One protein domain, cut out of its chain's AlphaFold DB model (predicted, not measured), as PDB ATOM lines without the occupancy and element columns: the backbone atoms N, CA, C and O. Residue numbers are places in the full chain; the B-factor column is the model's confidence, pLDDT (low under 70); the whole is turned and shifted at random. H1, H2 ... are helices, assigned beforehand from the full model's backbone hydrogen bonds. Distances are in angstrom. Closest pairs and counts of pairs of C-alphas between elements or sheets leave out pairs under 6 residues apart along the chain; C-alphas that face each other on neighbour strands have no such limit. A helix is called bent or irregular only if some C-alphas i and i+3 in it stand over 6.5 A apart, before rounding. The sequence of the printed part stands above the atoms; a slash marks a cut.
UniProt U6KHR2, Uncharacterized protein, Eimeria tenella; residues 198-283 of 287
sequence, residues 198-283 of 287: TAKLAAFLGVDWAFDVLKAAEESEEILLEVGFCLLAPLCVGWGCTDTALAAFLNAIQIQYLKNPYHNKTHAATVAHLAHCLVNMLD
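Overview. This is residues 198 to 283 of the 287 residues of an uncharacterized protein of Eimeria tenella (UniProt U6KHR2). A kinked helix, H3, sits between H4 and H5, which splay from their near ends as an open V; short H1 packs on H3 and short H2 on H5. The loop 258 to 263 sticks out. The 86 printed residues, all helix in class, hold H1 to H5 in chain order, compact, radius of gyration of the C-alphas 12.5 A, spanning 36 by 29 by 21 A.

Along the chain. H3, residues 223 to 239, covers 23.3 A, with a kink of 56 degrees near residue 233; it is only just irregular, C-alphas 231 and 234 being 7.0 A apart. H5, 265 to 281, covers 24.3 A and ends at C-alpha 281 (-27.046, -52.971, 6.426). H4 is 243 to 254, 16.1 A; H2 is 213 to 219; H1, 198 to 201, begins at C-alpha 198 (-26.173, -32.806, -1.497).

Arrangement. H3, the hub, touches H4, a helical hairpin at a steep tilt of 42 degrees, opposite ways; closest C-alphas Leu 225 and Leu 250, 5.2 A. H3 touches H5 at a steep tilt of 46 degrees, the same way; closest C-alphas Leu 224 and Ala 269, 4.8 A. H3 touches H1 with residues 226 to 230 alone; closest C-alphas Thr 198 and Glu 226, 5.4 A. H5 touches H2 with residues 266 to 270 alone; closest C-alphas Val 213 and Thr 270, 5.8 A. Every O i to N i+4 pair is within hydrogen-bond range in H2, H4 and H5, and 8 of 13 in H3; H1 is too short for such a pair.

Size, cuts and confidence. The farthest C-alphas, Gly 240 and Pro 261, are 36.4 A apart. The printed part has no cut; the link H1 to H2 is long; no printed residue is under pLDDT 70.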
ATOM      1  N   THR A 198     -26.714 -31.445  -1.358       80.00
ATOM      2  CA  THR A 198     -26.173 -32.806  -1.497       80.00
ATOM      3  C   THR A 198     -24.864 -33.022  -0.735       80.00
ATOM      4  O   THR A 198     -24.754 -33.984   0.018       80.00
ATOM      5  N   ALA A 199     -23.892 -32.108  -0.831       82.56
ATOM      6  CA  ALA A 199     -22.604 -32.264  -0.143       82.56
ATOM      7  C   ALA A 199     -22.725 -32.309   1.393       82.56
ATOM      8  O   ALA A 199     -21.963 -33.011   2.051       82.56
ATOM      9  N   LYS A 200     -23.687 -31.578   1.973       87.56
ATOM     10  CA  LYS A 200     -23.945 -31.590   3.424       87.56
ATOM     11  C   LYS A 200     -24.648 -32.874   3.856       87.56
ATOM     12  O   LYS A 200     -24.404 -33.372   4.948       87.56
ATOM     13  N   LEU A 201     -25.528 -33.385   2.998       88.31
ATOM     14  CA  LEU A 201     -26.379 -34.536   3.285       88.31
ATOM     15  C   LEU A 201     -25.671 -35.877   3.029       88.31
ATOM     16  O   LEU A 201     -26.047 -36.887   3.622       88.31
ATOM     17  N   ALA A 202     -24.621 -35.884   2.204       88.31
ATOM     18  CA  ALA A 202     -23.930 -37.094   1.763       88.31
ATOM     19  C   ALA A 202     -23.332 -37.957   2.876       88.31
ATOM     20  O   ALA A 202     -23.235 -39.168   2.715       88.31
ATOM     21  N   ALA A 203     -22.974 -37.364   4.015       88.50
ATOM     22  CA  ALA A 203     -22.458 -38.124   5.152       88.50
ATOM     23  C   ALA A 203     -23.538 -38.941   5.888       88.50
ATOM     24  O   ALA A 203     -23.202 -39.851   6.641       88.50
ATOM     25  N   PHE A 204     -24.818 -38.613   5.692       93.12
ATOM     26  CA  PHE A 204     -25.927 -39.179   6.462       93.12
ATOM     27  C   PHE A 204     -26.870 -40.012   5.592       93.12
ATOM     28  O   PHE A 204     -27.366 -41.057   6.017       93.12
ATOM     29  N   LEU A 205     -27.130 -39.571   4.361       93.25
ATOM     30  CA  LEU A 205     -28.114 -40.210   3.496       93.25
ATOM     31  C   LEU A 205     -27.689 -41.620   3.071       93.25
ATOM     32  O   LEU A 205     -26.603 -41.815   2.540       93.25
ATOM     33  N   GLY A 206     -28.569 -42.602   3.282       90.56
ATOM     34  CA  GLY A 206     -28.300 -44.004   2.960       90.56
ATOM     35  C   GLY A 206     -27.359 -44.701   3.949       90.56
ATOM     36  O   GLY A 206     -27.090 -45.888   3.777       90.56
ATOM     37  N   VAL A 207     -26.876 -43.999   4.982       92.31
ATOM     38  CA  VAL A 207     -25.935 -44.525   5.984       92.31
ATOM     39  C   VAL A 207     -26.533 -44.471   7.389       92.31
ATOM     40  O   VAL A 207     -26.602 -45.494   8.067       92.31
ATOM     41  N   ASP A 208     -26.978 -43.295   7.831       94.88
ATOM     42  CA  ASP A 208     -27.542 -43.096   9.166       94.88
ATOM     43  C   ASP A 208     -29.051 -43.350   9.158       94.88
ATOM     44  O   ASP A 208     -29.831 -42.496   8.749       94.88
ATOM     45  N   TRP A 209     -29.468 -44.516   9.656       94.75
ATOM     46  CA  TRP A 209     -30.881 -44.891   9.783       94.75
ATOM     47  C   TRP A 209     -31.724 -43.884  10.580       94.75
ATOM     48  O   TRP A 209     -32.927 -43.767  10.345       94.75
ATOM     49  N   ALA A 210     -31.121 -43.185  11.545       95.50
ATOM     50  CA  ALA A 210     -31.817 -42.231  12.405       95.50
ATOM     51  C   ALA A 210     -31.877 -40.815  11.809       95.50
ATOM     52  O   ALA A 210     -32.389 -39.901  12.463       95.50
ATOM     53  N   PHE A 211     -31.374 -40.621  10.587       96.12
ATOM     54  CA  PHE A 211     -31.354 -39.320   9.943       96.12
ATOM     55  C   PHE A 211     -32.773 -38.781   9.698       96.12
ATOM     56  O   PHE A 211     -33.641 -39.430   9.108       96.12
ATOM     57  N   ASP A 212     -33.000 -37.544  10.134       95.00
ATOM     58  CA  ASP A 212     -34.305 -36.893  10.075       95.00
ATOM     59  C   ASP A 212     -34.525 -36.197   8.723       95.00
ATOM     60  O   ASP A 212     -34.309 -34.993   8.556       95.00
ATOM     61  N   VAL A 213     -34.978 -36.977   7.738       95.25
ATOM     62  CA  VAL A 213     -35.299 -36.476   6.390       95.25
ATOM     63  C   VAL A 213     -36.419 -35.426   6.416       95.25
ATOM     64  O   VAL A 213     -36.483 -34.584   5.523       95.25
ATOM     65  N   LEU A 214     -37.292 -35.436   7.433       94.19
ATOM     66  CA  LEU A 214     -38.374 -34.454   7.542       94.19
ATOM     67  C   LEU A 214     -37.815 -33.063   7.832       94.19
ATOM     68  O   LEU A 214     -38.178 -32.121   7.133       94.19
ATOM     69  N   LYS A 215     -36.875 -32.948   8.779       94.19
ATOM     70  CA  LYS A 215     -36.170 -31.681   9.035       94.19
ATOM     71  C   LYS A 215     -35.410 -31.191   7.807       94.19
ATOM     72  O   LYS A 215     -35.499 -30.021   7.459       94.19
ATOM     73  N   ALA A 216     -34.724 -32.088   7.097       92.75
ATOM     74  CA  ALA A 216     -34.033 -31.720   5.860       92.75
ATOM     75  C   ALA A 216     -35.003 -31.189   4.780       92.75
ATOM     76  O   ALA A 216     -34.663 -30.280   4.028       92.75
ATOM     77  N   ALA A 217     -36.232 -31.714   4.724       93.38
ATOM     78  CA  ALA A 217     -37.267 -31.242   3.804       93.38
ATOM     79  C   ALA A 217     -37.847 -29.865   4.167       93.38
ATOM     80  O   ALA A 217     -38.418 -29.204   3.302       93.38
ATOM     81  N   GLU A 218     -37.727 -29.425   5.421       93.19
ATOM     82  CA  GLU A 218     -38.089 -28.058   5.821       93.19
ATOM     83  C   GLU A 218     -37.070 -27.037   5.292       93.19
ATOM     84  O   GLU A 218     -37.429 -25.900   4.987       93.19
ATOM     85  N   GLU A 219     -35.811 -27.456   5.133       90.25
ATOM     86  CA  GLU A 219     -34.707 -26.624   4.641       90.25
ATOM     87  C   GLU A 219     -34.542 -26.658   3.115       90.25
ATOM     88  O   GLU A 219     -33.832 -25.819   2.554       90.25
ATOM     89  N   SER A 220     -35.169 -27.619   2.430       89.94
ATOM     90  CA  SER A 220     -35.057 -27.795   0.982       89.94
ATOM     91  C   SER A 220     -36.400 -28.118   0.339       89.94
ATOM     92  O   SER A 220     -36.995 -29.170   0.574       89.94
ATOM     93  N   GLU A 221     -36.843 -27.249  -0.573       90.38
ATOM     94  CA  GLU A 221     -38.002 -27.554  -1.414       90.38
ATOM     95  C   GLU A 221     -37.716 -28.717  -2.374       90.38
ATOM     96  O   GLU A 221     -38.634 -29.443  -2.749       90.38
ATOM     97  N   GLU A 222     -36.458 -28.954  -2.730       93.38
ATOM     98  CA  GLU A 222     -36.043 -29.943  -3.725       93.38
ATOM     99  C   GLU A 222     -35.551 -31.248  -3.069       93.38
ATOM    100  O   GLU A 222     -34.658 -31.920  -3.576       93.38
ATOM    101  N   ILE A 223     -36.121 -31.622  -1.916       95.25
ATOM    102  CA  ILE A 223     -35.600 -32.712  -1.074       95.25
ATOM    103  C   ILE A 223     -35.478 -34.069  -1.780       95.25
ATOM    104  O   ILE A 223     -34.524 -34.799  -1.530       95.25
ATOM    105  N   LEU A 224     -36.407 -34.430  -2.672       96.50
ATOM    106  CA  LEU A 224     -36.317 -35.705  -3.392       96.50
ATOM    107  C   LEU A 224     -35.197 -35.669  -4.431       96.50
ATOM    108  O   LEU A 224     -34.529 -36.681  -4.637       96.50
ATOM    109  N   LEU A 225     -34.975 -34.510  -5.051       96.12
ATOM    110  CA  LEU A 225     -33.842 -34.301  -5.943       96.12
ATOM    111  C   LEU A 225     -32.530 -34.410  -5.165       96.12
ATOM    112  O   LEU A 225     -31.666 -35.178  -5.570       96.12
ATOM    113  N   GLU A 226     -32.401 -33.725  -4.028       95.38
ATOM    114  CA  GLU A 226     -31.194 -33.766  -3.187       95.38
ATOM    115  C   GLU A 226     -30.876 -35.185  -2.708       95.38
ATOM    116  O   GLU A 226     -29.754 -35.672  -2.866       95.38
ATOM    117  N   VAL A 227     -31.878 -35.876  -2.153       96.31
ATOM    118  CA  VAL A 227     -31.702 -37.239  -1.651       96.31
ATOM    119  C   VAL A 227     -31.404 -38.197  -2.796       96.31
ATOM    120  O   VAL A 227     -30.439 -38.952  -2.728       96.31
ATOM    121  N   GLY A 228     -32.190 -38.155  -3.871       95.88
ATOM    122  CA  GLY A 228     -31.992 -39.033  -5.019       95.88
ATOM    123  C   GLY A 228     -30.629 -38.834  -5.677       95.88
ATOM    124  O   GLY A 228     -29.972 -39.812  -6.023       95.88
ATOM    125  N   PHE A 229     -30.173 -37.588  -5.804       95.06
ATOM    126  CA  PHE A 229     -28.890 -37.283  -6.425       95.06
ATOM    127  C   PHE A 229     -27.746 -37.814  -5.565       95.06
ATOM    128  O   PHE A 229     -26.861 -38.494  -6.075       95.06
ATOM    129  N   CYS A 230     -27.811 -37.598  -4.251       94.38
ATOM    130  CA  CYS A 230     -26.830 -38.120  -3.310       94.38
ATOM    131  C   CYS A 230     -26.685 -39.649  -3.374       94.38
ATOM    132  O   CYS A 230     -25.573 -40.168  -3.300       94.38
ATOM    133  N   LEU A 231     -27.805 -40.364  -3.498       93.94
ATOM    134  CA  LEU A 231     -27.831 -41.825  -3.488       93.94
ATOM    135  C   LEU A 231     -27.454 -42.437  -4.847       93.94
ATOM    136  O   LEU A 231     -26.851 -43.504  -4.895       93.94
ATOM    137  N   LEU A 232     -27.810 -41.784  -5.960       92.88
ATOM    138  CA  LEU A 232     -27.655 -42.350  -7.306       92.88
ATOM    139  C   LEU A 232     -26.427 -41.843  -8.062       92.88
ATOM    140  O   LEU A 232     -25.940 -42.564  -8.934       92.88
ATOM    141  N   ALA A 233     -25.909 -40.649  -7.761       91.62
ATOM    142  CA  ALA A 233     -24.748 -40.095  -8.465       91.62
ATOM    143  C   ALA A 233     -23.522 -41.033  -8.436       91.62
ATOM    144  O   ALA A 233     -22.932 -41.237  -9.500       91.62
ATOM    145  N   PRO A 234     -23.180 -41.700  -7.310       89.06
ATOM    146  CA  PRO A 234     -22.074 -42.662  -7.292       89.06
ATOM    147  C   PRO A 234     -22.272 -43.855  -8.241       89.06
ATOM    148  O   PRO A 234     -21.302 -44.387  -8.775       89.06
ATOM    149  N   LEU A 235     -23.524 -44.262  -8.480       87.31
ATOM    150  CA  LEU A 235     -23.876 -45.403  -9.333       87.31
ATOM    151  C   LEU A 235     -23.973 -45.014 -10.816       87.31
ATOM    152  O   LEU A 235     -23.677 -45.817 -11.702       87.31
ATOM    153  N   CYS A 236     -24.358 -43.767 -11.099       86.75
ATOM    154  CA  CYS A 236     -24.616 -43.279 -12.453       86.75
ATOM    155  C   CYS A 236     -23.370 -43.239 -13.346       86.75
ATOM    156  O   CYS A 236     -23.502 -43.373 -14.567       86.75
ATOM    157  N   VAL A 237     -22.171 -43.137 -12.759       78.81
ATOM    158  CA  VAL A 237     -20.896 -43.204 -13.496       78.81
ATOM    159  C   VAL A 237     -20.792 -44.511 -14.292       78.81
ATOM    160  O   VAL A 237     -20.358 -44.498 -15.444       78.81
ATOM    161  N   GLY A 238     -21.264 -45.629 -13.729       80.06
ATOM    162  CA  GLY A 238     -21.273 -46.935 -14.398       80.06
ATOM    163  C   GLY A 238     -22.346 -47.086 -15.482       80.06
ATOM    164  O   GLY A 238     -22.285 -48.019 -16.279       80.06
ATOM    165  N   TRP A 239     -23.326 -46.180 -15.538       85.38
ATOM    166  CA  TRP A 239     -24.453 -46.240 -16.477       85.38
ATOM    167  C   TRP A 239     -24.271 -45.339 -17.702       85.38
ATOM    168  O   TRP A 239     -25.133 -45.317 -18.578       85.38
ATOM    169  N   GLY A 240     -23.176 -44.574 -17.769       85.12
ATOM    170  CA  GLY A 240     -22.982 -43.555 -18.806       85.12
ATOM    171  C   GLY A 240     -23.966 -42.385 -18.687       85.12
ATOM    172  O   GLY A 240     -24.232 -41.698 -19.672       85.12
ATOM    173  N   CYS A 241     -24.531 -42.170 -17.496       88.88
ATOM    174  CA  CYS A 241     -25.487 -41.104 -17.216       88.88
ATOM    175  C   CYS A 241     -24.748 -39.864 -16.694       88.88
ATOM    176  O   CYS A 241     -23.919 -39.973 -15.793       88.88
ATOM    177  N   THR A 242     -25.044 -38.685 -17.247       90.75
ATOM    178  CA  THR A 242     -24.477 -37.423 -16.757       90.75
ATOM    179  C   THR A 242     -25.233 -36.926 -15.527       90.75
ATOM    180  O   THR A 242     -26.448 -37.096 -15.428       90.75
ATOM    181  N   ASP A 243     -24.552 -36.199 -14.642       91.19
ATOM    182  CA  ASP A 243     -25.177 -35.526 -13.492       91.19
ATOM    183  C   ASP A 243     -26.360 -34.643 -13.908       91.19
ATOM    184  O   ASP A 243     -27.388 -34.591 -13.238       91.19
ATOM    185  N   THR A 244     -26.254 -33.986 -15.064       91.19
ATOM    186  CA  THR A 244     -27.335 -33.176 -15.635       91.19
ATOM    187  C   THR A 244     -28.558 -34.009 -16.011       91.19
ATOM    188  O   THR A 244     -29.684 -33.579 -15.762       91.19
ATOM    189  N   ALA A 245     -28.361 -35.202 -16.580       91.50
ATOM    190  CA  ALA A 245     -29.445 -36.114 -16.920       91.50
ATOM    191  C   ALA A 245     -30.083 -36.710 -15.658       91.50
ATOM    192  O   ALA A 245     -31.308 -36.776 -15.572       91.50
ATOM    193  N   LEU A 246     -29.274 -37.060 -14.652       93.44
ATOM    194  CA  LEU A 246     -29.760 -37.527 -13.354       93.44
ATOM    195  C   LEU A 246     -30.589 -36.450 -12.642       93.44
ATOM    196  O   LEU A 246     -31.706 -36.724 -12.206       93.44
ATOM    197  N   ALA A 247     -30.087 -35.215 -12.566       93.94
ATOM    198  CA  ALA A 247     -30.815 -34.096 -11.972       93.94
ATOM    199  C   ALA A 247     -32.128 -33.816 -12.721       93.94
ATOM    200  O   ALA A 247     -33.165 -33.606 -12.095       93.94
ATOM    201  N   ALA A 248     -32.118 -33.885 -14.057       93.44
ATOM    202  CA  ALA A 248     -33.325 -33.742 -14.866       93.44
ATOM    203  C   ALA A 248     -34.350 -34.846 -14.608       93.44
ATOM    204  O   ALA A 248     -35.535 -34.555 -14.441       93.44
ATOM    205  N   PHE A 249     -33.898 -36.094 -14.531       94.56
ATOM    206  CA  PHE A 249     -34.737 -37.240 -14.210       94.56
ATOM    207  C   PHE A 249     -35.368 -37.113 -12.819       94.56
ATOM    208  O   PHE A 249     -36.583 -37.249 -12.671       94.56
ATOM    209  N   LEU A 250     -34.565 -36.786 -11.807       96.19
ATOM    210  CA  LEU A 250     -35.033 -36.626 -10.432       96.19
ATOM    211  C   LEU A 250     -36.002 -35.454 -10.286       96.19
ATOM    212  O   LEU A 250     -37.038 -35.598  -9.637       96.19
ATOM    213  N   ASN A 251     -35.718 -34.326 -10.939       95.50
ATOM    214  CA  ASN A 251     -36.643 -33.203 -10.988       95.50
ATOM    215  C   ASN A 251     -37.966 -33.606 -11.659       95.50
ATOM    216  O   ASN A 251     -39.040 -33.341 -11.123       95.50
ATOM    217  N   ALA A 252     -37.902 -34.313 -12.794       95.56
ATOM    218  CA  ALA A 252     -39.084 -34.793 -13.508       95.56
ATOM    219  C   ALA A 252     -39.934 -35.765 -12.672       95.56
ATOM    220  O   ALA A 252     -41.159 -35.751 -12.783       95.56
ATOM    221  N   ILE A 253     -39.320 -36.585 -11.814       95.81
ATOM    222  CA  ILE A 253     -40.045 -37.410 -10.838       95.81
ATOM    223  C   ILE A 253     -40.660 -36.531  -9.749       95.81
ATOM    224  O   ILE A 253     -41.840 -36.667  -9.430       95.81
ATOM    225  N   GLN A 254     -39.877 -35.624  -9.169       95.62
ATOM    226  CA  GLN A 254     -40.317 -34.834  -8.028       95.62
ATOM    227  C   GLN A 254     -41.532 -33.961  -8.349       95.62
ATOM    228  O   GLN A 254     -42.454 -33.893  -7.535       95.62
ATOM    229  N   ILE A 255     -41.578 -33.338  -9.530       95.12
ATOM    230  CA  ILE A 255     -42.714 -32.493  -9.935       95.12
ATOM    231  C   ILE A 255     -44.027 -33.273 -10.091       95.12
ATOM    232  O   ILE A 255     -45.096 -32.666 -10.089       95.12
ATOM    233  N   GLN A 256     -43.972 -34.604 -10.205       94.69
ATOM    234  CA  GLN A 256     -45.164 -35.455 -10.267       94.69
ATOM    235  C   GLN A 256     -45.759 -35.735  -8.880       94.69
ATOM    236  O   GLN A 256     -46.913 -36.156  -8.780       94.69
ATOM    237  N   TYR A 257     -45.020 -35.473  -7.797       94.25
ATOM    238  CA  TYR A 257     -45.555 -35.616  -6.449       94.25
ATOM    239  C   TYR A 257     -46.505 -34.469  -6.105       94.25
ATOM    240  O   TYR A 257     -46.130 -33.298  -6.026       94.25
ATOM    241  N   LEU A 258     -47.752 -34.832  -5.818       90.00
ATOM    242  CA  LEU A 258     -48.772 -33.901  -5.353       90.00
ATOM    243  C   LEU A 258     -48.519 -33.472  -3.898       90.00
ATOM    244  O   LEU A 258     -47.881 -34.177  -3.112       90.00
ATOM    245  N   LYS A 259     -49.088 -32.321  -3.513       89.56
ATOM    246  CA  LYS A 259     -49.096 -31.814  -2.128       89.56
ATOM    247  C   LYS A 259     -50.072 -32.607  -1.247       89.56
ATOM    248  O   LYS A 259     -51.046 -32.063  -0.733       89.56
ATOM    249  N   ASN A 260     -49.819 -33.901  -1.097       88.31
ATOM    250  CA  ASN A 260     -50.547 -34.762  -0.176       88.31
ATOM    251  C   ASN A 260     -49.958 -34.649   1.240       88.31
ATOM    252  O   ASN A 260     -48.746 -34.469   1.371       88.31
ATOM    253  N   PRO A 261     -50.760 -34.839   2.303       87.38
ATOM    254  CA  PRO A 261     -50.247 -34.852   3.676       87.38
ATOM    255  C   PRO A 261     -49.198 -35.942   3.939       87.38
ATOM    256  O   PRO A 261     -48.367 -35.780   4.824       87.38
ATOM    257  N   TYR A 262     -49.234 -37.041   3.175       90.69
ATOM    258  CA  TYR A 262     -48.327 -38.179   3.343       90.69
ATOM    259  C   TYR A 262     -47.642 -38.596   2.036       90.69
ATOM    260  O   TYR A 262     -46.426 -38.549   1.953       90.69
ATOM    261  N   HIS A 263     -48.394 -38.943   0.984       95.31
ATOM    262  CA  HIS A 263     -47.836 -39.376  -0.309       95.31
ATOM    263  C   HIS A 263     -47.296 -38.204  -1.145       95.31
ATOM    264  O   HIS A 263     -47.871 -37.828  -2.170       95.31
ATOM    265  N   ASN A 264     -46.220 -37.592  -0.665       94.81
ATOM    266  CA  ASN A 264     -45.556 -36.437  -1.254       94.81
ATOM    267  C   ASN A 264     -44.056 -36.717  -1.472       94.81
ATOM    268  O   ASN A 264     -43.544 -37.783  -1.121       94.81
ATOM    269  N   LYS A 265     -43.353 -35.742  -2.057       96.38
ATOM    270  CA  LYS A 265     -41.912 -35.825  -2.342       96.38
ATOM    271  C   LYS A 265     -41.057 -36.093  -1.100       96.38
ATOM    272  O   LYS A 265     -40.066 -36.808  -1.196       96.38
ATOM    273  N   THR A 266     -41.461 -35.584   0.063       96.62
ATOM    274  CA  THR A 266     -40.761 -35.814   1.330       96.62
ATOM    275  C   THR A 266     -40.834 -37.281   1.733       96.62
ATOM    276  O   THR A 266     -39.806 -37.880   2.025       96.62
ATOM    277  N   HIS A 267     -42.020 -37.895   1.673       97.06
ATOM    278  CA  HIS A 267     -42.164 -39.324   1.959       97.06
ATOM    279  C   HIS A 267     -41.347 -40.188   0.993       97.06
ATOM    280  O   HIS A 267     -40.666 -41.113   1.426       97.06
ATOM    281  N   ALA A 268     -41.357 -39.856  -0.299       97.50
ATOM    282  CA  ALA A 268     -40.534 -40.544  -1.288       97.50
ATOM    283  C   ALA A 268     -39.034 -40.456  -0.964       97.50
ATOM    284  O   ALA A 268     -38.333 -41.464  -1.031       97.50
ATOM    285  N   ALA A 269     -38.558 -39.279  -0.547       97.12
ATOM    286  CA  ALA A 269     -37.176 -39.072  -0.131       97.12
ATOM    287  C   ALA A 269     -36.826 -39.905   1.115       97.12
ATOM    288  O   ALA A 269     -35.777 -40.548   1.155       97.12
ATOM    289  N   THR A 270     -37.726 -39.971   2.105       97.38
ATOM    290  CA  THR A 270     -37.553 -40.825   3.291       97.38
ATOM    291  C   THR A 270     -37.463 -42.301   2.913       97.38
ATOM    292  O   THR A 270     -36.573 -43.002   3.389       97.38
ATOM    293  N   VAL A 271     -38.349 -42.781   2.036       97.88
ATOM    294  CA  VAL A 271     -38.327 -44.174   1.569       97.88
ATOM    295  C   VAL A 271     -37.028 -44.480   0.824       97.88
ATOM    296  O   VAL A 271     -36.424 -45.514   1.090       97.88
ATOM    297  N   ALA A 272     -36.563 -43.585  -0.055       97.19
ATOM    298  CA  ALA A 272     -35.301 -43.755  -0.775       97.19
ATOM    299  C   ALA A 272     -34.099 -43.859   0.182       97.19
ATOM    300  O   ALA A 272     -33.290 -44.778   0.059       97.19
ATOM    301  N   HIS A 273     -34.028 -42.967   1.176       97.12
ATOM    302  CA  HIS A 273     -33.016 -43.002   2.229       97.12
ATOM    303  C   HIS A 273     -33.025 -44.341   2.987       97.12
ATOM    304  O   HIS A 273     -32.003 -45.023   3.042       97.12
ATOM    305  N   LEU A 274     -34.183 -44.754   3.518       97.19
ATOM    306  CA  LEU A 274     -34.299 -45.979   4.316       97.19
ATOM    307  C   LEU A 274     -34.022 -47.237   3.491       97.19
ATOM    308  O   LEU A 274     -33.369 -48.157   3.980       97.19
ATOM    309  N   ALA A 275     -34.486 -47.282   2.241       96.38
ATOM    310  CA  ALA A 275     -34.206 -48.390   1.337       96.38
ATOM    311  C   ALA A 275     -32.698 -48.548   1.113       96.38
ATOM    312  O   ALA A 275     -32.180 -49.659   1.204       96.38
ATOM    313  N   HIS A 276     -31.976 -47.447   0.899       94.88
ATOM    314  CA  HIS A 276     -30.526 -47.505   0.751       94.88
ATOM    315  C   HIS A 276     -29.820 -47.893   2.062       94.88
ATOM    316  O   HIS A 276     -28.878 -48.689   2.031       94.88
ATOM    317  N   CYS A 277     -30.295 -47.417   3.218       95.00
ATOM    318  CA  CYS A 277     -29.788 -47.870   4.516       95.00
ATOM    319  C   CYS A 277     -29.951 -49.392   4.681       95.00
ATOM    320  O   CYS A 277     -29.027 -50.056   5.142       95.00
ATOM    321  N   LEU A 278     -31.090 -49.966   4.268       95.19
ATOM    322  CA  LEU A 278     -31.302 -51.421   4.285       95.19
ATOM    323  C   LEU A 278     -30.335 -52.157   3.359       95.19
ATOM    324  O   LEU A 278     -29.763 -53.158   3.775       95.19
ATOM    325  N   VAL A 279     -30.126 -51.666   2.135       92.50
ATOM    326  CA  VAL A 279     -29.161 -52.265   1.195       92.50
ATOM    327  C   VAL A 279     -27.761 -52.313   1.813       92.50
ATOM    328  O   VAL A 279     -27.097 -53.343   1.721       92.50
ATOM    329  N   ASN A 280     -27.346 -51.244   2.495       89.94
ATOM    330  CA  ASN A 280     -26.045 -51.174   3.163       89.94
ATOM    331  C   ASN A 280     -25.966 -52.083   4.397       89.94
ATOM    332  O   ASN A 280     -24.980 -52.790   4.575       89.94
ATOM    333  N   MET A 281     -27.005 -52.109   5.237       91.44
ATOM    334  CA  MET A 281     -27.046 -52.971   6.426       91.44
ATOM    335  C   MET A 281     -27.081 -54.464   6.087       91.44
ATOM    336  O   MET A 281     -26.613 -55.281   6.876       91.44
ATOM    337  N   LEU A 282     -27.663 -54.820   4.941       92.44
ATOM    338  CA  LEU A 282     -27.766 -56.197   4.461       92.44
ATOM    339  C   LEU A 282     -26.597 -56.613   3.558       92.44
ATOM    340  O   LEU A 282     -26.600 -57.742   3.078       92.44
ATOM    341  N   ASP A 283     -25.633 -55.718   3.327       86.94
ATOM    342  CA  ASP A 283     -24.475 -55.943   2.456       86.94
ATOM    343  C   ASP A 283     -24.870 -56.401   1.036       86.94
ATOM    344  O   ASP A 283     -24.309 -57.326   0.455       86.94
TER     345      ASP A 283